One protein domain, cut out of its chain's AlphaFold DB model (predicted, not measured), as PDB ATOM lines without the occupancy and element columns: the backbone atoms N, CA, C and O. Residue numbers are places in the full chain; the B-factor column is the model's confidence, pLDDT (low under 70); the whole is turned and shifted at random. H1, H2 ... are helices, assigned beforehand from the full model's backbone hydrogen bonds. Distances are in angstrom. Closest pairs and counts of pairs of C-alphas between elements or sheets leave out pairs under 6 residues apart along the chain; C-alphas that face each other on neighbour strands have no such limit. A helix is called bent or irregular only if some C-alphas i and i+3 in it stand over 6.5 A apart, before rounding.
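This is residues 150 to 306 of the 584 residues of the protein "Hypothetical protein" of Palpitomonas bilix (UniProt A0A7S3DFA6). Two helical hairpins, H3 with H4 and H8 with H9, stand toward opposite ends of the longest axis, and the short helices H5 and H6 fill the middle between them. H1 packs on H4, H7 packs on H6, and residues 258 to 264, of which 264 belongs to H8, stick out as the end of a loop. The printed part has 157 residues with nine named helices, H1 to H9 in order along the chain, and no named strand: the class is all helix. It is compact, with a radius of gyration of the C-alphas of 15.6 A and spans of 46 by 38 by 28 A.

H1, residues 150 to 158, begins at C-alpha 150 (87.044, 128.577, 163.526) and is 12.3 A long. H2, residues 162 to 174, is 19.7 A long and irregular, with C-alphas 163 and 166 7.1 A apart. H3, residues 177 to 190, is 20.0 A long, and H4, residues 194 to 208, is 20.9 A. H5 holds residues 213 to 219, 9.8 A; H6 residues 225 to 234, 15.3 A; H7 residues 245 to 252, 10.4 A. H8, residues 264 to 283, is the longest at 26.4 A, beginning at C-alpha 264 (113.509, 120.116, 140.180). H9, residues 290 to 306, is 24.3 A long and ends at C-alpha 306 (122.001, 121.438, 149.068).

H4 and H6 are the hub, touching four helices each. They touch each other at a steep tilt of 54 degrees, the C-alphas of Tyr 201 and Ser 231 being closest at 5.4 A. H1 touches H4 at a shallow tilt of 34 degrees, only just short of steep, closest at Ala 154 and Ile 203, C-alphas 5.0 A apart. H3 and H4 form a hairpin at 25 degrees, closest at the C-alphas of Leu 188 and Leu 197, 6.6 A. H4 and H5 touch only at the corner, and only just, with 3 pairs of C-alphas within 8 A; the closest are those of Ala 208 and Phe 216, 7.2 A. H2 only just touches H5, with 3 such pairs, the closest being Ala 169 and Val 215 at 6.4 A. H7 touches H6, closest at the C-alphas of Gly 230 and Arg 246, 6.1 A. H8 and H9 form a hairpin at 29 degrees, closest at the C-alphas of Asn 273 and Val 300, 5.4 A. H1 and H9 are apart. Every O i to N i+4 pair is within hydrogen-bond range in H1, H3, H4, H7, H8 and H9, against 7 of 9 in H2, 2 of 3 in H5 and 4 of 6 in H6.

The C-alphas farthest apart, of Asp 152 and Ile 259, are 48.1 A apart. The printed part has no cut, and the link from H7 to H8 is long. Mean pLDDT of the printed part is 90.1; residues 240 to 243 and 252 to 253 are under 70.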
ATOM      1  N   LEU A 150      85.828 127.789 163.776       90.12
ATOM      2  CA  LEU A 150      87.044 128.577 163.526       90.12
ATOM      3  C   LEU A 150      87.592 129.254 164.786       90.12
ATOM      4  O   LEU A 150      88.807 129.310 164.952       90.12
ATOM      5  N   SER A 151      86.717 129.747 165.669       91.88
ATOM      6  CA  SER A 151      87.161 130.330 166.941       91.88
ATOM      7  C   SER A 151      87.833 129.274 167.811       91.88
ATOM      8  O   SER A 151      88.966 129.473 168.233       91.88
ATOM      9  N   ASP A 152      87.181 128.121 167.982       93.19
ATOM     10  CA  ASP A 152      87.698 127.022 168.799       93.19
ATOM     11  C   ASP A 152      89.029 126.489 168.250       93.19
ATOM     12  O   ASP A 152      89.946 126.186 169.009       93.19
ATOM     13  N   LEU A 153      89.163 126.402 166.922       93.31
ATOM     14  CA  LEU A 153      90.407 125.987 166.277       93.31
ATOM     15  C   LEU A 153      91.523 127.026 166.464       93.31
ATOM     16  O   LEU A 153      92.660 126.645 166.728       93.31
ATOM     17  N   ALA A 154      91.216 128.322 166.359       93.00
ATOM     18  CA  ALA A 154      92.183 129.386 166.623       93.00
ATOM     19  C   ALA A 154      92.666 129.359 168.082       93.00
ATOM     20  O   ALA A 154      93.867 129.430 168.335       93.00
ATOM     21  N   ASP A 155      91.743 129.192 169.030       93.12
ATOM     22  CA  ASP A 155      92.057 129.096 170.456       93.12
ATOM     23  C   ASP A 155      92.860 127.820 170.774       93.12
ATOM     24  O   ASP A 155      93.764 127.848 171.612       93.12
ATOM     25  N   ALA A 156      92.607 126.715 170.062       93.56
ATOM     26  CA  ALA A 156      93.418 125.503 170.159       93.56
ATOM     27  C   ALA A 156      94.871 125.755 169.723       93.56
ATOM     28  O   ALA A 156      95.787 125.383 170.447       93.56
ATOM     29  N   PHE A 157      95.104 126.437 168.594       92.69
ATOM     30  CA  PHE A 157      96.465 126.782 168.156       92.69
ATOM     31  C   PHE A 157      97.182 127.747 169.105       92.69
ATOM     32  O   PHE A 157      98.372 127.569 169.355       92.69
ATOM     33  N   ASP A 158      96.475 128.732 169.659       90.12
ATOM     34  CA  ASP A 158      97.063 129.696 170.597       90.12
ATOM     35  C   ASP A 158      97.390 129.074 171.966       90.12
ATOM     36  O   ASP A 158      98.247 129.585 172.689       90.12
ATOM     37  N   SER A 159      96.739 127.962 172.321       90.69
ATOM     38  CA  SER A 159      96.983 127.219 173.565       90.69
ATOM     39  C   SER A 159      97.930 126.021 173.409       90.69
ATOM     40  O   SER A 159      98.233 125.367 174.413       90.69
ATOM     41  N   LEU A 160      98.440 125.752 172.197       91.25
ATOM     42  CA  LEU A 160      99.369 124.647 171.939       91.25
ATOM     43  C   LEU A 160     100.664 124.802 172.731       91.25
ATOM     44  O   LEU A 160     101.382 125.802 172.624       91.25
ATOM     45  N   LYS A 161     101.022 123.752 173.467       88.25
ATOM     46  CA  LYS A 161     102.292 123.711 174.189       88.25
ATOM     47  C   LYS A 161     103.445 123.371 173.235       88.25
ATOM     48  O   LYS A 161     103.243 122.670 172.242       88.25
ATOM     49  N   PRO A 162     104.689 123.792 173.534       85.31
ATOM     50  CA  PRO A 162     105.842 123.500 172.678       85.31
ATOM     51  C   PRO A 162     106.050 122.008 172.370       85.31
ATOM     52  O   PRO A 162     106.415 121.662 171.251       85.31
ATOM     53  N   ASN A 163     105.775 121.117 173.327       86.56
ATOM     54  CA  ASN A 163     105.895 119.663 173.165       86.56
ATOM     55  C   ASN A 163     104.776 119.029 172.316       86.56
ATOM     56  O   ASN A 163     104.905 117.881 171.902       86.56
ATOM     57  N   GLU A 164     103.691 119.757 172.049       90.50
ATOM     58  CA  GLU A 164     102.559 119.291 171.242       90.50
ATOM     59  C   GLU A 164     102.695 119.695 169.766       90.50
ATOM     60  O   GLU A 164     101.961 119.187 168.921       90.50
ATOM     61  N   ARG A 165     103.653 120.571 169.419       90.06
ATOM     62  CA  ARG A 165     103.797 121.127 168.061       90.06
ATOM     63  C   ARG A 165     104.024 120.064 166.990       90.06
ATOM     64  O   ARG A 165     103.363 120.104 165.956       90.06
ATOM     65  N   SER A 166     104.894 119.087 167.242       91.12
ATOM     66  CA  SER A 166     105.178 118.010 166.279       91.12
ATOM     67  C   SER A 166     103.990 117.049 166.099       91.12
ATOM     68  O   SER A 166     103.747 116.552 164.995       91.12
ATOM     69  N   LEU A 167     103.200 116.823 167.159       93.44
ATOM     70  CA  LEU A 167     101.943 116.062 167.084       93.44
ATOM     71  C   LEU A 167     100.884 116.836 166.291       93.44
ATOM     72  O   LEU A 167     100.254 116.272 165.397       93.44
ATOM     73  N   ALA A 168     100.750 118.138 166.558       93.94
ATOM     74  CA  ALA A 168      99.873 119.036 165.817       93.94
ATOM     75  C   ALA A 168     100.222 119.071 164.329       93.94
ATOM     76  O   ALA A 168      99.333 118.904 163.498       93.94
ATOM     77  N   ALA A 169     101.505 119.206 163.990       94.56
ATOM     78  CA  ALA A 169     101.994 119.177 162.615       94.56
ATOM     79  C   ALA A 169     101.612 117.881 161.890       94.56
ATOM     80  O   ALA A 169     101.088 117.920 160.778       94.56
ATOM     81  N   SER A 170     101.815 116.734 162.538       94.31
ATOM     82  CA  SER A 170     101.452 115.433 161.967       94.31
ATOM     83  C   SER A 170      99.938 115.319 161.753       94.31
ATOM     84  O   SER A 170      99.493 114.912 160.680       94.31
ATOM     85  N   TYR A 171      99.143 115.755 162.734       94.81
ATOM     86  CA  TYR A 171      97.682 115.709 162.678       94.81
ATOM     87  C   TYR A 171      97.109 116.578 161.548       94.81
ATOM     88  O   TYR A 171      96.253 116.125 160.788       94.81
ATOM     89  N   ILE A 172      97.585 117.821 161.398       95.19
ATOM     90  CA  ILE A 172      97.064 118.744 160.373       95.19
ATOM     91  C   ILE A 172      97.410 118.301 158.952       95.19
ATOM     92  O   ILE A 172      96.656 118.605 158.025       95.19
ATOM     93  N   LEU A 173      98.532 117.595 158.784       94.69
ATOM     94  CA  LEU A 173      98.937 117.015 157.509       94.69
ATOM     95  C   LEU A 173      98.107 115.768 157.194       94.69
ATOM     96  O   LEU A 173      97.602 115.652 156.085       94.69
ATOM     97  N   GLU A 174      97.895 114.875 158.166       94.31
ATOM     98  CA  GLU A 174      97.070 113.671 157.977       94.31
ATOM     99  C   GLU A 174      95.612 114.015 157.640       94.31
ATOM    100  O   GLU A 174      94.970 113.335 156.841       94.31
ATOM    101  N   LYS A 175      95.070 115.069 158.259       93.25
ATOM    102  CA  LYS A 175      93.681 115.492 158.060       93.25
ATOM    103  C   LYS A 175      93.501 116.547 156.968       93.25
ATOM    104  O   LYS A 175      92.395 117.069 156.854       93.25
ATOM    105  N   ASP A 176      94.536 116.885 156.197       93.75
ATOM    106  CA  ASP A 176      94.490 117.880 155.113       93.75
ATOM    107  C   ASP A 176      93.898 119.240 155.537       93.75
ATOM    108  O   ASP A 176      93.043 119.817 154.854       93.75
ATOM    109  N   TYR A 177      94.323 119.780 156.683       94.75
ATOM    110  CA  TYR A 177      93.770 121.046 157.187       94.75
ATOM    111  C   TYR A 177      94.151 122.239 156.301       94.75
ATOM    112  O   TYR A 177      93.336 123.140 156.116       94.75
ATOM    113  N   ILE A 178      95.362 122.260 155.731       94.38
ATOM    114  CA  ILE A 178      95.850 123.405 154.943       94.38
ATOM    115  C   ILE A 178      94.967 123.656 153.700       94.38
ATOM    116  O   ILE A 178      94.483 124.781 153.554       94.38
ATOM    117  N   PRO A 179      94.686 122.663 152.827       93.19
ATOM    118  CA  PRO A 179      93.758 122.861 151.711       93.19
ATOM    119  C   PRO A 179      92.345 123.266 152.157       93.19
ATOM    120  O   PRO A 179      91.752 124.162 151.563       93.19
ATOM    121  N   GLN A 180      91.820 122.659 153.228       94.44
ATOM    122  CA  GLN A 180      90.484 122.984 153.742       94.44
ATOM    123  C   GLN A 180      90.382 124.437 154.222       94.44
ATOM    124  O   GLN A 180      89.409 125.125 153.912       94.44
ATOM    125  N   LEU A 181      91.396 124.923 154.941       94.88
ATOM    126  CA  LEU A 181      91.460 126.307 155.407       94.88
ATOM    127  C   LEU A 181      91.605 127.295 154.255       94.88
ATOM    128  O   LEU A 181      91.011 128.366 154.308       94.88
ATOM    129  N   ILE A 182      92.347 126.938 153.207       94.31
ATOM    130  CA  ILE A 182      92.466 127.751 151.993       94.31
ATOM    131  C   ILE A 182      91.112 127.892 151.290       94.31
ATOM    132  O   ILE A 182      90.700 129.011 150.985       94.31
ATOM    133  N   ASP A 183      90.393 126.789 151.084       93.19
ATOM    134  CA  ASP A 183      89.066 126.809 150.461       93.19
ATOM    135  C   ASP A 183      88.059 127.616 151.293       93.19
ATOM    136  O   ASP A 183      87.168 128.277 150.753       93.19
ATOM    137  N   MET A 184      88.166 127.544 152.623       93.25
ATOM    138  CA  MET A 184      87.348 128.344 153.532       93.25
ATOM    139  C   MET A 184      87.725 129.822 153.477       93.25
ATOM    140  O   MET A 184      86.831 130.662 153.424       93.25
ATOM    141  N   PHE A 185      89.019 130.137 153.457       94.88
ATOM    142  CA  PHE A 185      89.532 131.497 153.346       94.88
ATOM    143  C   PHE A 185      88.991 132.194 152.097       94.88
ATOM    144  O   PHE A 185      88.428 133.275 152.227       94.88
ATOM    145  N   GLU A 186      89.068 131.562 150.921       93.12
ATOM    146  CA  GLU A 186      88.563 132.154 149.672       93.12
ATOM    147  C   GLU A 186      87.060 132.480 149.763       93.12
ATOM    148  O   GLU A 186      86.632 133.576 149.410       93.12
ATOM    149  N   ARG A 187      86.251 131.572 150.326       93.75
ATOM    150  CA  ARG A 187      84.806 131.808 150.508       93.75
ATOM    151  C   ARG A 187      84.510 132.916 151.515       93.75
ATOM    152  O   ARG A 187      83.549 133.655 151.336       93.75
ATOM    153  N   LEU A 188      85.272 132.990 152.605       93.00
ATOM    154  CA  LEU A 188      85.090 134.009 153.643       93.00
ATOM    155  C   LEU A 188      85.558 135.387 153.168       93.00
ATOM    156  O   LEU A 188      84.948 136.388 153.540       93.00
ATOM    157  N   GLU A 189      86.592 135.423 152.327       92.12
ATOM    158  CA  GLU A 189      87.083 136.629 151.662       92.12
ATOM    159  C   GLU A 189      86.027 137.175 150.690       92.12
ATOM    160  O   GLU A 189      85.710 138.362 150.750       92.12
ATOM    161  N   ASP A 190      85.389 136.312 149.891       93.00
ATOM    162  CA  ASP A 190      84.276 136.688 149.002       93.00
ATOM    163  C   ASP A 190      83.039 137.213 149.757       93.00
ATOM    164  O   ASP A 190      82.274 138.024 149.229       93.00
ATOM    165  N   LEU A 191      82.819 136.734 150.984       93.00
ATOM    166  CA  LEU A 191      81.724 137.170 151.857       93.00
ATOM    167  C   LEU A 191      82.061 138.424 152.680       93.00
ATOM    168  O   LEU A 191      81.194 138.894 153.415       93.00
ATOM    169  N   GLU A 192      83.289 138.944 152.580       89.25
ATOM    170  CA  GLU A 192      83.790 140.092 153.350       89.25
ATOM    171  C   GLU A 192      83.614 139.921 154.880       89.25
ATOM    172  O   GLU A 192      83.357 140.877 155.613       89.25
ATOM    173  N   SER A 193      83.743 138.685 155.386       91.12
ATOM    174  CA  SER A 193      83.559 138.366 156.812       91.12
ATOM    175  C   SER A 193      84.836 138.619 157.622       91.12
ATOM    176  O   SER A 193      85.596 137.687 157.894       91.12
ATOM    177  N   GLU A 194      85.088 139.873 158.019       87.62
ATOM    178  CA  GLU A 194      86.339 140.261 158.700       87.62
ATOM    179  C   GLU A 194      86.615 139.476 159.994       87.62
ATOM    180  O   GLU A 194      87.739 139.016 160.190       87.62
ATOM    181  N   ASP A 195      85.600 139.228 160.828       89.38
ATOM    182  CA  ASP A 195      85.770 138.467 162.077       89.38
ATOM    183  C   ASP A 195      86.270 137.037 161.801       89.38
ATOM    184  O   ASP A 195      87.211 136.544 162.425       89.38
ATOM    185  N   SER A 196      85.675 136.362 160.810       92.31
ATOM    186  CA  SER A 196      86.078 135.003 160.425       92.31
ATOM    187  C   SER A 196      87.470 134.973 159.792       92.31
ATOM    188  O   SER A 196      88.220 134.023 160.007       92.31
ATOM    189  N   LEU A 197      87.829 136.013 159.037       93.25
ATOM    190  CA  LEU A 197      89.150 136.155 158.426       93.25
ATOM    191  C   LEU A 197      90.240 136.389 159.484       93.25
ATOM    192  O   LEU A 197      91.325 135.822 159.360       93.25
ATOM    193  N   GLY A 198      89.931 137.104 160.571       92.81
ATOM    194  CA  GLY A 198      90.815 137.224 161.734       92.81
ATOM    195  C   GLY A 198      91.089 135.881 162.427       92.81
ATOM    196  O   GLY A 198      92.223 135.603 162.828       92.81
ATOM    197  N   HIS A 199      90.092 134.992 162.515       94.19
ATOM    198  CA  HIS A 199      90.309 133.624 163.011       94.19
ATOM    199  C   HIS A 199      91.178 132.792 162.057       94.19
ATOM    200  O   HIS A 199      92.084 132.096 162.517       94.19
ATOM    201  N   ILE A 200      90.960 132.896 160.740       95.12
ATOM    202  CA  ILE A 200      91.816 132.239 159.740       95.12
ATOM    203  C   ILE A 200      93.267 132.718 159.873       95.12
ATOM    204  O   ILE A 200      94.173 131.887 159.877       95.12
ATOM    205  N   TYR A 201      93.495 134.023 160.044       93.94
ATOM    206  CA  TYR A 201      94.828 134.568 160.302       93.94
ATOM    207  C   TYR A 201      95.488 133.901 161.517       93.94
ATOM    208  O   TYR A 201      96.600 133.386 161.397       93.94
ATOM    209  N   ARG A 202      94.795 133.851 162.667       94.62
ATOM    210  CA  ARG A 202      95.313 133.221 163.897       94.62
ATOM    211  C   ARG A 202      95.696 131.759 163.670       94.62
ATOM    212  O   ARG A 202      96.780 131.348 164.072       94.62
ATOM    213  N   ILE A 203      94.863 130.999 162.957       96.00
ATOM    214  CA  ILE A 203      95.127 129.587 162.643       96.00
ATOM    215  C   ILE A 203      96.347 129.441 161.722       96.00
ATOM    216  O   ILE A 203      97.249 128.660 162.018       96.00
ATOM    217  N   MET A 204      96.416 130.200 160.624       95.56
ATOM    218  CA  MET A 204      97.519 130.115 159.654       95.56
ATOM    219  C   MET A 204      98.851 130.567 160.267       95.56
ATOM    220  O   MET A 204      99.894 129.960 160.012       95.56
ATOM    221  N   LYS A 205      98.813 131.583 161.137       94.50
ATOM    222  CA  LYS A 205      99.931 131.979 161.999       94.50
ATOM    223  C   LYS A 205     100.335 130.833 162.929       94.50
ATOM    224  O   LYS A 205     101.511 130.484 162.957       94.50
ATOM    225  N   GLY A 206      99.388 130.222 163.643       94.50
ATOM    226  CA  GLY A 206      99.639 129.081 164.530       94.50
ATOM    227  C   GLY A 206     100.307 127.904 163.814       94.50
ATOM    228  O   GLY A 206     101.281 127.352 164.319       94.50
ATOM    229  N   MET A 207      99.869 127.584 162.593       94.94
ATOM    230  CA  MET A 207     100.499 126.563 161.746       94.94
ATOM    231  C   MET A 207     101.940 126.914 161.361       94.94
ATOM    232  O   MET A 207     102.809 126.047 161.390       94.94
ATOM    233  N   ALA A 208     102.217 128.176 161.026       94.12
ATOM    234  CA  ALA A 208     103.576 128.625 160.723       94.12
ATOM    235  C   ALA A 208     104.503 128.578 161.956       94.12
ATOM    236  O   ALA A 208     105.696 128.311 161.811       94.12
ATOM    237  N   LEU A 209     103.957 128.788 163.161       93.62
ATOM    238  CA  LEU A 209     104.669 128.704 164.445       93.62
ATOM    239  C   LEU A 209     104.893 127.264 164.947       93.62
ATOM    240  O   LEU A 209     105.518 127.061 165.988       93.62
ATOM    241  N   LEU A 210     104.419 126.247 164.221       93.94
ATOM    242  CA  LEU A 210     104.805 124.863 164.511       93.94
ATOM    243  C   LEU A 210     106.298 124.640 164.239       93.94
ATOM    244  O   LEU A 210     106.926 123.836 164.919       93.94
ATOM    245  N   GLY A 211     106.870 125.372 163.273       91.38
ATOM    246  CA  GLY A 211     108.294 125.299 162.948       91.38
ATOM    247  C   GLY A 211     108.723 123.986 162.280       91.38
ATOM    248  O   GLY A 211     109.913 123.683 162.270       91.38
ATOM    249  N   GLU A 212     107.781 123.215 161.731       93.12
ATOM    250  CA  GLU A 212     108.029 121.895 161.138       93.12
ATOM    251  C   GLU A 212     108.207 121.978 159.612       93.12
ATOM    252  O   GLU A 212     107.402 122.589 158.904       93.12
ATOM    253  N   GLU A 213     109.255 121.332 159.085       92.69
ATOM    254  CA  GLU A 213     109.625 121.392 157.658       92.69
ATOM    255  C   GLU A 213     108.511 120.855 156.748       92.69
ATOM    256  O   GLU A 213     108.161 121.498 155.760       92.69
ATOM    257  N   SER A 214     107.883 119.742 157.132       94.19
ATOM    258  CA  SER A 214     106.773 119.122 156.394       94.19
ATOM    259  C   SER A 214     105.545 120.034 156.281       94.19
ATOM    260  O   SER A 214     104.872 120.056 155.249       94.19
ATOM    261  N   VAL A 215     105.272 120.839 157.311       95.94
ATOM    262  CA  VAL A 215     104.197 121.839 157.283       95.94
ATOM    263  C   VAL A 215     104.562 122.963 156.321       95.94
ATOM    264  O   VAL A 215     103.734 123.350 155.494       95.94
ATOM    265  N   PHE A 216     105.803 123.458 156.366       95.62
ATOM    266  CA  PHE A 216     106.262 124.495 155.443       95.62
ATOM    267  C   PHE A 216     106.244 124.043 153.980       95.62
ATOM    268  O   PHE A 216     105.869 124.844 153.124       95.62
ATOM    269  N   GLU A 217     106.578 122.787 153.676       93.00
ATOM    270  CA  GLU A 217     106.518 122.256 152.307       93.00
ATOM    271  C   GLU A 217     105.112 122.351 151.699       93.00
ATOM    272  O   GLU A 217     104.971 122.719 150.530       93.00
ATOM    273  N   VAL A 218     104.065 122.082 152.487       95.38
ATOM    274  CA  VAL A 218     102.670 122.165 152.026       95.38
ATOM    275  C   VAL A 218     102.160 123.606 152.059       95.38
ATOM    276  O   VAL A 218     101.596 124.088 151.070       95.38
ATOM    277  N   LEU A 219     102.368 124.311 153.172       95.50
ATOM    278  CA  LEU A 219     101.877 125.672 153.408       95.50
ATOM    279  C   LEU A 219     102.482 126.677 152.420       95.50
ATOM    280  O   LEU A 219     101.778 127.522 151.866       95.50
ATOM    281  N   LEU A 220     103.785 126.554 152.160       95.12
ATOM    282  CA  LEU A 220     104.552 127.421 151.266       95.12
ATOM    283  C   LEU A 220     104.728 126.805 149.869       95.12
ATOM    284  O   LEU A 220     105.596 127.242 149.116       95.12
ATOM    285  N   SER A 221     103.924 125.810 149.489       93.62
ATOM    286  CA  SER A 221     103.922 125.258 148.127       93.62
ATOM    287  C   SER A 221     103.428 126.275 147.089       93.62
ATOM    288  O   SER A 221     102.764 127.259 147.419       93.62
ATOM    289  N   ASP A 222     103.708 126.035 145.803       89.50
ATOM    290  CA  ASP A 222     103.265 126.915 144.707       89.50
ATOM    291  C   ASP A 222     101.740 127.105 144.675       89.50
ATOM    292  O   ASP A 222     101.255 128.196 144.371       89.50
ATOM    293  N   ALA A 223     100.990 126.058 145.026       90.88
ATOM    294  CA  ALA A 223      99.530 126.074 145.056       90.88
ATOM    295  C   ALA A 223      98.974 126.973 146.177       90.88
ATOM    296  O   ALA A 223      97.972 127.673 145.978       90.88
ATOM    297  N   ASN A 224      99.654 126.981 147.329       93.75
ATOM    298  CA  ASN A 224      99.130 127.521 148.582       93.75
ATOM    299  C   ASN A 224      99.727 128.880 148.958       93.75
ATOM    300  O   ASN A 224      99.031 129.705 149.544       93.75
ATOM    301  N   PHE A 225     100.972 129.166 148.565       92.56
ATOM    302  CA  PHE A 225     101.735 130.321 149.049       92.56
ATOM    303  C   PHE A 225     100.999 131.660 148.890       92.56
ATOM    304  O   PHE A 225     100.968 132.461 149.819       92.56
ATOM    305  N   THR A 226     100.356 131.904 147.744       92.06
ATOM    306  CA  THR A 226      99.637 133.173 147.507       92.06
ATOM    307  C   THR A 226      98.402 133.322 148.401       92.06
ATOM    308  O   THR A 226      98.118 134.428 148.861       92.06
ATOM    309  N   ARG A 227      97.680 132.224 148.667       93.62
ATOM    310  CA  ARG A 227      96.501 132.209 149.551       93.62
ATOM    311  C   ARG A 227      96.899 132.326 151.005       93.62
ATOM    312  O   ARG A 227      96.324 133.135 151.719       93.62
ATOM    313  N   PHE A 228      97.938 131.599 151.407       94.81
ATOM    314  CA  PHE A 228      98.530 131.741 152.729       94.81
ATOM    315  C   PHE A 228      98.946 133.196 152.978       94.81
ATOM    316  O   PHE A 228      98.494 133.804 153.939       94.81
ATOM    317  N   VAL A 229      99.697 133.815 152.061       92.94
ATOM    318  CA  VAL A 229     100.064 135.237 152.173       92.94
ATOM    319  C   VAL A 229      98.835 136.151 152.215       92.94
ATOM    320  O   VAL A 229      98.864 137.142 152.934       92.94
ATOM    321  N   GLY A 230      97.761 135.819 151.490       92.06
ATOM    322  CA  GLY A 230      96.473 136.515 151.574       92.06
ATOM    323  C   GLY A 230      95.841 136.443 152.962       92.06
ATOM    324  O   GLY A 230      95.432 137.469 153.492       92.06
ATOM    325  N   SER A 231      95.838 135.264 153.589       93.06
ATOM    326  CA  SER A 231      95.337 135.105 154.959       93.06
ATOM    327  C   SER A 231      96.140 135.908 155.989       93.06
ATOM    328  O   SER A 231      95.571 136.397 156.959       93.06
ATOM    329  N   MET A 232      97.435 136.135 155.737       92.00
ATOM    330  CA  MET A 232      98.293 136.973 156.582       92.00
ATOM    331  C   MET A 232      97.984 138.480 156.490       92.00
ATOM    332  O   MET A 232      98.493 139.245 157.303       92.00
ATOM    333  N   GLU A 233      97.177 138.934 155.522       90.88
ATOM    334  CA  GLU A 233      96.785 140.351 155.389       90.88
ATOM    335  C   GLU A 233      95.693 140.763 156.402       90.88
ATOM    336  O   GLU A 233      95.445 141.956 156.567       90.88
ATOM    337  N   TYR A 234      95.071 139.795 157.089       90.44
ATOM    338  CA  TYR A 234      93.956 139.978 158.032       90.44
ATOM    339  C   TYR A 234      94.394 139.964 159.504       90.44
ATOM    340  O   TYR A 234      93.643 139.544 160.383       90.44
ATOM    341  N   ASP A 235      95.620 140.409 159.775       88.31
ATOM    342  CA  ASP A 235      96.124 140.561 161.138       88.31
ATOM    343  C   ASP A 235      95.321 141.643 161.893       88.31
ATOM    344  O   ASP A 235      95.378 142.815 161.496       88.31
ATOM    345  N   PRO A 236      94.595 141.302 162.977       83.06
ATOM    346  CA  PRO A 236      93.819 142.274 163.746       83.06
ATOM    347  C   PRO A 236      94.697 143.329 164.439       83.06
ATOM    348  O   PRO A 236      94.201 144.408 164.768       83.06
ATOM    349  N   ASP A 237      95.991 143.049 164.636       82.56
ATOM    350  CA  ASP A 237      96.939 143.975 165.261       82.56
ATOM    351  C   ASP A 237      97.512 145.002 164.263       82.56
ATOM    352  O   ASP A 237      98.188 145.966 164.653       82.56
ATOM    353  N   LEU A 238      97.252 144.832 162.961       78.88
ATOM    354  CA  LEU A 238      97.708 145.740 161.914       78.88
ATOM    355  C   LEU A 238      96.657 146.818 161.588       78.88
ATOM    356  O   LEU A 238      95.467 146.530 161.478       78.88
ATOM    357  N   PRO A 239      97.062 148.088 161.360       75.62
ATOM    358  CA  PRO A 239      96.118 149.124 160.953       75.62
ATOM    359  C   PRO A 239      95.403 148.772 159.632       75.62
ATOM    360  O   PRO A 239      96.063 148.297 158.697       75.62
ATOM    361  N   PRO A 240      94.101 149.089 159.478       66.88
ATOM    362  CA  PRO A 240      93.347 148.776 158.267       66.88
ATOM    363  C   PRO A 240      94.026 149.300 156.995       66.88
ATOM    364  O   PRO A 240      94.369 150.481 156.882       66.88
ATOM    365  N   GLY A 241      94.234 148.415 156.017       62.38
ATOM    366  CA  GLY A 241      94.885 148.738 154.744       62.38
ATOM    367  C   GLY A 241      96.420 148.684 154.752       62.38
ATOM    368  O   GLY A 241      97.028 148.922 153.698       62.38
ATOM    369  N   THR A 242      97.042 148.353 155.888       64.94
ATOM    370  CA  THR A 242      98.441 147.896 155.941       64.94
ATOM    371  C   THR A 242      98.529 146.414 155.532       64.94
ATOM    372  O   THR A 242      97.509 145.749 155.419       64.94
ATOM    373  N   GLY A 243      99.717 145.909 155.167       66.94
ATOM    374  CA  GLY A 243      99.878 144.474 154.869       66.94
ATOM    375  C   GLY A 243      99.441 143.990 153.477       66.94
ATOM    376  O   GLY A 243      99.073 142.839 153.332       66.94
ATOM    377  N   LYS A 244      99.506 144.813 152.414       79.88
ATOM    378  CA  LYS A 244      99.217 144.363 151.023       79.88
ATOM    379  C   LYS A 244     100.337 143.490 150.432       79.88
ATOM    380  O   LYS A 244     100.992 143.876 149.452       79.88
ATOM    381  N   PHE A 245     100.580 142.337 151.036       86.06
ATOM    382  CA  PHE A 245     101.632 141.388 150.693       86.06
ATOM    383  C   PHE A 245     101.410 140.737 149.319       86.06
ATOM    384  O   PHE A 245     102.348 140.671 148.518       86.06
ATOM    385  N   ARG A 246     100.173 140.367 148.960       88.12
ATOM    386  CA  ARG A 246      99.845 139.801 147.633       88.12
ATOM    387  C   ARG A 246     100.175 140.777 146.504       88.12
ATOM    388  O   ARG A 246     100.742 140.393 145.478       88.12
ATOM    389  N   LYS A 247      99.912 142.074 146.706       84.50
ATOM    390  CA  LYS A 247     100.264 143.128 145.736       84.50
ATOM    391  C   LYS A 247     101.778 143.265 145.563       84.50
ATOM    392  O   LYS A 247     102.247 143.500 144.445       84.50
ATOM    393  N   PHE A 248     102.542 143.132 146.651       83.94
ATOM    394  CA  PHE A 248     104.003 143.119 146.594       83.94
ATOM    395  C   PHE A 248     104.509 141.930 145.772       83.94
ATOM    396  O   PHE A 248     105.288 142.145 144.840       83.94
ATOM    397  N   LEU A 249     104.009 140.719 146.044       83.75
ATOM    398  CA  LEU A 249     104.382 139.513 145.304       83.75
ATOM    399  C   LEU A 249     104.077 139.656 143.806       83.75
ATOM    400  O   LEU A 249     104.977 139.495 142.989       83.75
ATOM    401  N   ALA A 250     102.867 140.095 143.445       79.00
ATOM    402  CA  ALA A 250     102.460 140.267 142.046       79.00
ATOM    403  C   ALA A 250     103.318 141.285 141.262       79.00
ATOM    404  O   ALA A 250     103.477 141.173 140.042       79.00
ATOM    405  N   THR A 251     103.863 142.296 141.950       71.12
ATOM    406  CA  THR A 251     104.559 143.424 141.306       71.12
ATOM    407  C   THR A 251     106.081 143.281 141.321       71.12
ATOM    408  O   THR A 251     106.739 143.698 140.369       71.12
ATOM    409  N   LYS A 252     106.658 142.756 142.408       63.22
ATOM    410  CA  LYS A 252     108.103 142.831 142.681       63.22
ATOM    411  C   LYS A 252     108.791 141.475 142.816       63.22
ATOM    412  O   LYS A 252     110.011 141.442 142.691       63.22
ATOM    413  N   SER A 253     108.049 140.389 143.035       66.50
ATOM    414  CA  SER A 253     108.615 139.048 143.180       66.50
ATOM    415  C   SER A 253     108.347 138.227 141.925       66.50
ATOM    416  O   SER A 253     107.224 137.804 141.663       66.50
ATOM    417  N   ARG A 254     109.373 138.043 141.096       72.69
ATOM    418  CA  ARG A 254     109.339 137.094 139.980       72.69
ATOM    419  C   ARG A 254     110.619 136.291 140.022       72.69
ATOM    420  O   ARG A 254     111.694 136.882 140.057       72.69
ATOM    421  N   PHE A 255     110.490 134.970 139.999       80.44
ATOM    422  CA  PHE A 255     111.633 134.092 139.819       80.44
ATOM    423  C   PHE A 255     112.221 134.331 138.426       80.44
ATOM    424  O   PHE A 255     111.505 134.265 137.425       80.44
ATOM    425  N   ILE A 256     113.502 134.694 138.375       81.31
ATOM    426  CA  ILE A 256     114.225 134.928 137.126       81.31
ATOM    427  C   ILE A 256     115.209 133.783 136.963       81.31
ATOM    428  O   ILE A 256     116.295 133.796 137.533       81.31
ATOM    429  N   GLU A 257     114.826 132.810 136.151       85.75
ATOM    430  CA  GLU A 257     115.709 131.721 135.770       85.75
ATOM    431  C   GLU A 257     116.594 132.177 134.603       85.75
ATOM    432  O   GLU A 257     116.192 132.159 133.439       85.75
ATOM    433  N   LEU A 258     117.789 132.680 134.924       86.31
ATOM    434  CA  LEU A 258     118.741 133.154 133.915       86.31
ATOM    435  C   LEU A 258     119.445 131.994 133.200       86.31
ATOM    436  O   LEU A 258     119.742 132.078 132.008       86.31
ATOM    437  N   ILE A 259     119.703 130.919 133.941       89.75
ATOM    438  CA  ILE A 259     120.237 129.653 133.449       89.75
ATOM    439  C   ILE A 259     119.331 128.569 133.987       89.75
ATOM    440  O   ILE A 259     119.004 128.569 135.172       89.75
ATOM    441  N   ARG A 260     118.938 127.656 133.100       89.50
ATOM    442  CA  ARG A 260     118.037 126.575 133.458       89.50
ATOM    443  C   ARG A 260     118.661 125.682 134.531       89.50
ATOM    444  O   ARG A 260     119.769 125.181 134.340       89.50
ATOM    445  N   VAL A 261     117.931 125.449 135.615       90.25
ATOM    446  CA  VAL A 261     118.288 124.469 136.644       90.25
ATOM    447  C   VAL A 261     117.586 123.158 136.298       90.25
ATOM    448  O   VAL A 261     116.368 123.075 136.286       90.25
ATOM    449  N   GLU A 262     118.338 122.109 135.965       88.81
ATOM    450  CA  GLU A 262     117.730 120.831 135.544       88.81
ATOM    451  C   GLU A 262     117.133 120.031 136.711       88.81
ATOM    452  O   GLU A 262     116.272 119.177 136.511       88.81
ATOM    453  N   ASN A 263     117.597 120.292 137.935       91.12
ATOM    454  CA  ASN A 263     117.174 119.568 139.122       91.12
ATOM    455  C   ASN A 263     115.961 120.246 139.784       91.12
ATOM    456  O   ASN A 263     116.104 121.239 140.498       91.12
ATOM    457  N   GLU A 264     114.779 119.656 139.595       91.44
ATOM    458  CA  GLU A 264     113.509 120.116 140.180       91.44
ATOM    459  C   GLU A 264     113.534 120.188 141.718       91.44
ATOM    460  O   GLU A 264     112.881 121.044 142.312       91.44
ATOM    461  N   ASP A 265     114.311 119.334 142.396       92.50
ATOM    462  CA  ASP A 265     114.468 119.399 143.856       92.50
ATOM    463  C   ASP A 265     115.224 120.657 144.295       92.50
ATOM    464  O   ASP A 265     114.840 121.316 145.262       92.50
ATOM    465  N   VAL A 266     116.251 121.045 143.535       93.69
ATOM    466  CA  VAL A 266     116.998 122.287 143.771       93.69
ATOM    467  C   VAL A 266     116.102 123.497 143.519       93.69
ATOM    468  O   VAL A 266     116.107 124.420 144.331       93.69
ATOM    469  N   ILE A 267     115.280 123.477 142.463       93.00
ATOM    470  CA  ILE A 267     114.282 124.530 142.203       93.00
ATOM    471  C   ILE A 267     113.313 124.656 143.385       93.00
ATOM    472  O   ILE A 267     113.102 125.760 143.895       93.00
ATOM    473  N   ARG A 268     112.777 123.530 143.877       92.44
ATOM    474  CA  ARG A 268     111.887 123.513 145.049       92.44
ATOM    475  C   ARG A 268     112.544 124.163 146.264       92.44
ATOM    476  O   ARG A 268     111.925 125.005 146.907       92.44
ATOM    477  N   LYS A 269     113.806 123.826 146.544       94.19
ATOM    478  CA  LYS A 269     114.584 124.393 147.659       94.19
ATOM    479  C   LYS A 269     114.873 125.883 147.487       94.19
ATOM    480  O   LYS A 269     114.793 126.621 148.464       94.19
ATOM    481  N   ILE A 270     115.158 126.346 146.267       93.31
ATOM    482  CA  ILE A 270     115.324 127.778 145.966       93.31
ATOM    483  C   ILE A 270     114.028 128.536 146.281       93.31
ATOM    484  O   ILE A 270     114.053 129.551 146.981       93.31
ATOM    485  N   HIS A 271     112.881 128.031 145.815       93.06
ATOM    486  CA  HIS A 271     111.583 128.635 146.107       93.06
ATOM    487  C   HIS A 271     111.244 128.594 147.595       93.06
ATOM    488  O   HIS A 271     110.816 129.610 148.146       93.06
ATOM    489  N   LEU A 272     111.459 127.454 148.251       94.50
ATOM    490  CA  LEU A 272     111.189 127.296 149.674       94.50
ATOM    491  C   LEU A 272     112.049 128.250 150.510       94.50
ATOM    492  O   LEU A 272     111.505 128.924 151.376       94.50
ATOM    493  N   ASN A 273     113.340 128.408 150.198       94.88
ATOM    494  CA  ASN A 273     114.203 129.382 150.871       94.88
ATOM    495  C   ASN A 273     113.677 130.807 150.733       94.88
ATOM    496  O   ASN A 273     113.527 131.496 151.737       94.88
ATOM    497  N   TYR A 274     113.327 131.234 149.515       93.00
ATOM    498  CA  TYR A 274     112.738 132.558 149.306       93.00
ATOM    499  C   TYR A 274     111.473 132.760 150.156       93.00
ATOM    500  O   TYR A 274     111.301 133.805 150.786       93.00
ATOM    501  N   ARG A 275     110.587 131.759 150.189       94.94
ATOM    502  CA  ARG A 275     109.314 131.828 150.919       94.94
ATOM    503  C   ARG A 275     109.502 131.800 152.429       94.94
ATOM    504  O   ARG A 275     108.808 132.540 153.115       94.94
ATOM    505  N   LEU A 276     110.446 131.011 152.936       95.38
ATOM    506  CA  LEU A 276     110.819 130.968 154.350       95.38
ATOM    507  C   LEU A 276     111.439 132.291 154.805       95.38
ATOM    508  O   LEU A 276     111.055 132.821 155.844       95.38
ATOM    509  N   THR A 277     112.333 132.880 154.008       92.44
ATOM    510  CA  THR A 277     112.875 134.218 154.279       92.44
ATOM    511  C   THR A 277     111.771 135.274 154.251       92.44
ATOM    512  O   THR A 277     111.712 136.119 155.137       92.44
ATOM    513  N   PHE A 278     110.838 135.208 153.293       92.38
ATOM    514  CA  PHE A 278     109.693 136.120 153.245       92.38
ATOM    515  C   PHE A 278     108.761 135.953 154.457       92.38
ATOM    516  O   PHE A 278     108.328 136.944 155.043       92.38
ATOM    517  N   LEU A 279     108.487 134.713 154.868       93.31
ATOM    518  CA  LEU A 279     107.736 134.406 156.083       93.31
ATOM    519  C   LEU A 279     108.408 135.030 157.311       93.31
ATOM    520  O   LEU A 279     107.752 135.735 158.074       93.31
ATOM    521  N   LYS A 280     109.717 134.813 157.457       92.31
ATOM    522  CA  LYS A 280     110.518 135.278 158.590       92.31
ATOM    523  C   LYS A 280     110.628 136.798 158.666       92.31
ATOM    524  O   LYS A 280     110.331 137.382 159.703       92.31
ATOM    525  N   ASP A 281     111.030 137.431 157.569       89.75
ATOM    526  CA  ASP A 281     111.450 138.836 157.573       89.75
ATOM    527  C   ASP A 281     110.299 139.805 157.271       89.75
ATOM    528  O   ASP A 281     110.384 140.988 157.606       89.75
ATOM    529  N   VAL A 282     109.228 139.333 156.618       88.31
ATOM    530  CA  VAL A 282     108.118 140.187 156.161       88.31
ATOM    531  C   VAL A 282     106.804 139.858 156.854       88.31
ATOM    532  O   VAL A 282     106.118 140.785 157.281       88.31
ATOM    533  N   LEU A 283     106.435 138.576 156.960       87.75
ATOM    534  CA  LEU A 283     105.118 138.193 157.482       87.75
ATOM    535  C   LEU A 283     105.085 138.115 159.011       87.75
ATOM    536  O   LEU A 283     104.161 138.645 159.617       87.75
ATOM    537  N   LEU A 284     106.079 137.479 159.638       87.81
ATOM    538  CA  LEU A 284     106.078 137.188 161.075       87.81
ATOM    539  C   LEU A 284     107.291 137.723 161.876       87.81
ATOM    540  O   LEU A 284     107.614 137.131 162.909       87.81
ATOM    541  N   PRO A 285     107.943 138.855 161.522       82.81
ATOM    542  CA  PRO A 285     109.176 139.283 162.196       82.81
ATOM    543  C   PRO A 285     109.003 139.627 163.687       82.81
ATOM    544  O   PRO A 285     109.988 139.735 164.405       82.81
ATOM    545  N   ARG A 286     107.766 139.836 164.162       82.50
ATOM    546  CA  ARG A 286     107.449 140.170 165.567       82.50
ATOM    547  C   ARG A 286     106.843 139.016 166.360       82.50
ATOM    548  O   ARG A 286     106.574 139.173 167.544       82.50
ATOM    549  N   VAL A 287     106.527 137.925 165.676       84.62
ATOM    550  CA  VAL A 287     105.606 136.897 166.169       84.62
ATOM    551  C   VAL A 287     106.272 135.528 166.215       84.62
ATOM    552  O   VAL A 287     105.843 134.677 166.986       84.62
ATOM    553  N   LEU A 288     107.317 135.315 165.409       87.12
ATOM    554  CA  LEU A 288     108.154 134.128 165.518       87.12
ATOM    555  C   LEU A 288     108.797 134.076 166.903       87.12
ATOM    556  O   LEU A 288     109.484 135.012 167.305       87.12
ATOM    557  N   ASP A 289     108.571 132.969 167.602       87.50
ATOM    558  CA  ASP A 289     109.311 132.637 168.810       87.50
ATOM    559  C   ASP A 289     110.699 132.083 168.458       87.50
ATOM    560  O   ASP A 289     110.958 131.680 167.318       87.50
ATOM    561  N   ASP A 290     111.593 132.039 169.448       87.94
ATOM    562  CA  ASP A 290     112.987 131.627 169.249       87.94
ATOM    563  C   ASP A 290     113.094 130.234 168.612       87.94
ATOM    564  O   ASP A 290     113.918 130.007 167.726       87.94
ATOM    565  N   MET A 291     112.199 129.319 169.002       88.62
ATOM    566  CA  MET A 291     112.133 127.963 168.457       88.62
ATOM    567  C   MET A 291     111.770 127.951 166.969       88.62
ATOM    568  O   MET A 291     112.497 127.361 166.170       88.62
ATOM    569  N   SER A 292     110.685 128.619 166.562       88.56
ATOM    570  CA  SER A 292     110.282 128.660 165.148       88.56
ATOM    571  C   SER A 292     111.296 129.423 164.304       88.56
ATOM    572  O   SER A 292     111.594 129.025 163.177       88.56
ATOM    573  N   PHE A 293     111.868 130.500 164.850       91.19
ATOM    574  CA  PHE A 293     112.920 131.265 164.190       91.19
ATOM    575  C   PHE A 293     114.161 130.400 163.928       91.19
ATOM    576  O   PHE A 293     114.692 130.392 162.811       91.19
ATOM    577  N   ALA A 294     114.593 129.620 164.925       92.00
ATOM    578  CA  ALA A 294     115.693 128.672 164.791       92.00
ATOM    579  C   ALA A 294     115.381 127.570 163.764       92.00
ATOM    580  O   ALA A 294     116.223 127.286 162.907       92.00
ATOM    581  N   SER A 295     114.169 127.003 163.780       92.75
ATOM    582  CA  SER A 295     113.740 126.003 162.793       92.75
ATOM    583  C   SER A 295     113.780 126.540 161.364       92.75
ATOM    584  O   SER A 295     114.362 125.903 160.486       92.75
ATOM    585  N   VAL A 296     113.240 127.740 161.123       94.56
ATOM    586  CA  VAL A 296     113.275 128.378 159.797       94.56
ATOM    587  C   VAL A 296     114.719 128.568 159.322       94.56
ATOM    588  O   VAL A 296     115.043 128.199 158.193       94.56
ATOM    589  N   ASN A 297     115.608 129.090 160.173       93.62
ATOM    590  CA  ASN A 297     117.017 129.271 159.806       93.62
ATOM    591  C   ASN A 297     117.729 127.933 159.551       93.62
ATOM    592  O   ASN A 297     118.530 127.844 158.621       93.62
ATOM    593  N   SER A 298     117.412 126.890 160.322       94.19
ATOM    594  CA  SER A 298     117.951 125.538 160.137       94.19
ATOM    595  C   SER A 298     117.551 124.943 158.782       94.19
ATOM    596  O   SER A 298     118.407 124.444 158.047       94.19
ATOM    597  N   ILE A 299     116.277 125.068 158.395       94.50
ATOM    598  CA  ILE A 299     115.781 124.610 157.087       94.50
ATOM    599  C   ILE A 299     116.437 125.411 155.957       94.50
ATOM    600  O   ILE A 299     116.956 124.824 155.003       94.50
ATOM    601  N   VAL A 300     116.490 126.744 156.078       94.62
ATOM    602  CA  VAL A 300     117.144 127.615 155.087       94.62
ATOM    603  C   VAL A 300     118.615 127.240 154.912       94.62
ATOM    604  O   VAL A 300     119.088 127.157 153.776       94.62
ATOM    605  N   LEU A 301     119.336 126.961 156.002       92.81
ATOM    606  CA  LEU A 301     120.731 126.527 155.966       92.81
ATOM    607  C   LEU A 301     120.881 125.167 155.271       92.81
ATOM    608  O   LEU A 301     121.711 125.029 154.373       92.81
ATOM    609  N   ARG A 302     120.049 124.175 155.617       92.62
ATOM    610  CA  ARG A 302     120.067 122.833 155.003       92.62
ATOM    611  C   ARG A 302     119.840 122.901 153.491       92.62
ATOM    612  O   ARG A 302     120.581 122.300 152.710       92.62
ATOM    613  N   ASN A 303     118.852 123.687 153.074       94.19
ATOM    614  CA  ASN A 303     118.563 123.942 151.668       94.19
ATOM    615  C   ASN A 303     119.713 124.673 150.978       94.19
ATOM    616  O   ASN A 303     120.106 124.289 149.880       94.19
ATOM    617  N   SER A 304     120.299 125.675 151.637       93.44
ATOM    618  CA  SER A 304     121.451 126.431 151.131       93.44
ATOM    619  C   SER A 304     122.664 125.528 150.889       93.44
ATOM    620  O   SER A 304     123.288 125.624 149.836       93.44
ATOM    621  N   ILE A 305     122.939 124.579 151.791       91.75
ATOM    622  CA  ILE A 305     123.978 123.553 151.608       91.75
ATOM    623  C   ILE A 305     123.669 122.682 150.384       91.75
ATOM    624  O   ILE A 305     124.552 122.425 149.564       91.75
ATOM    625  N   SER A 306     122.417 122.245 150.221       91.88
ATOM    626  CA  SER A 306     122.001 121.438 149.068       91.88
ATOM    627  C   SER A 306     122.141 122.199 147.743       91.88
ATOM    628  O   SER A 306     122.599 121.619 146.759       91.88
TER     629      SER A 306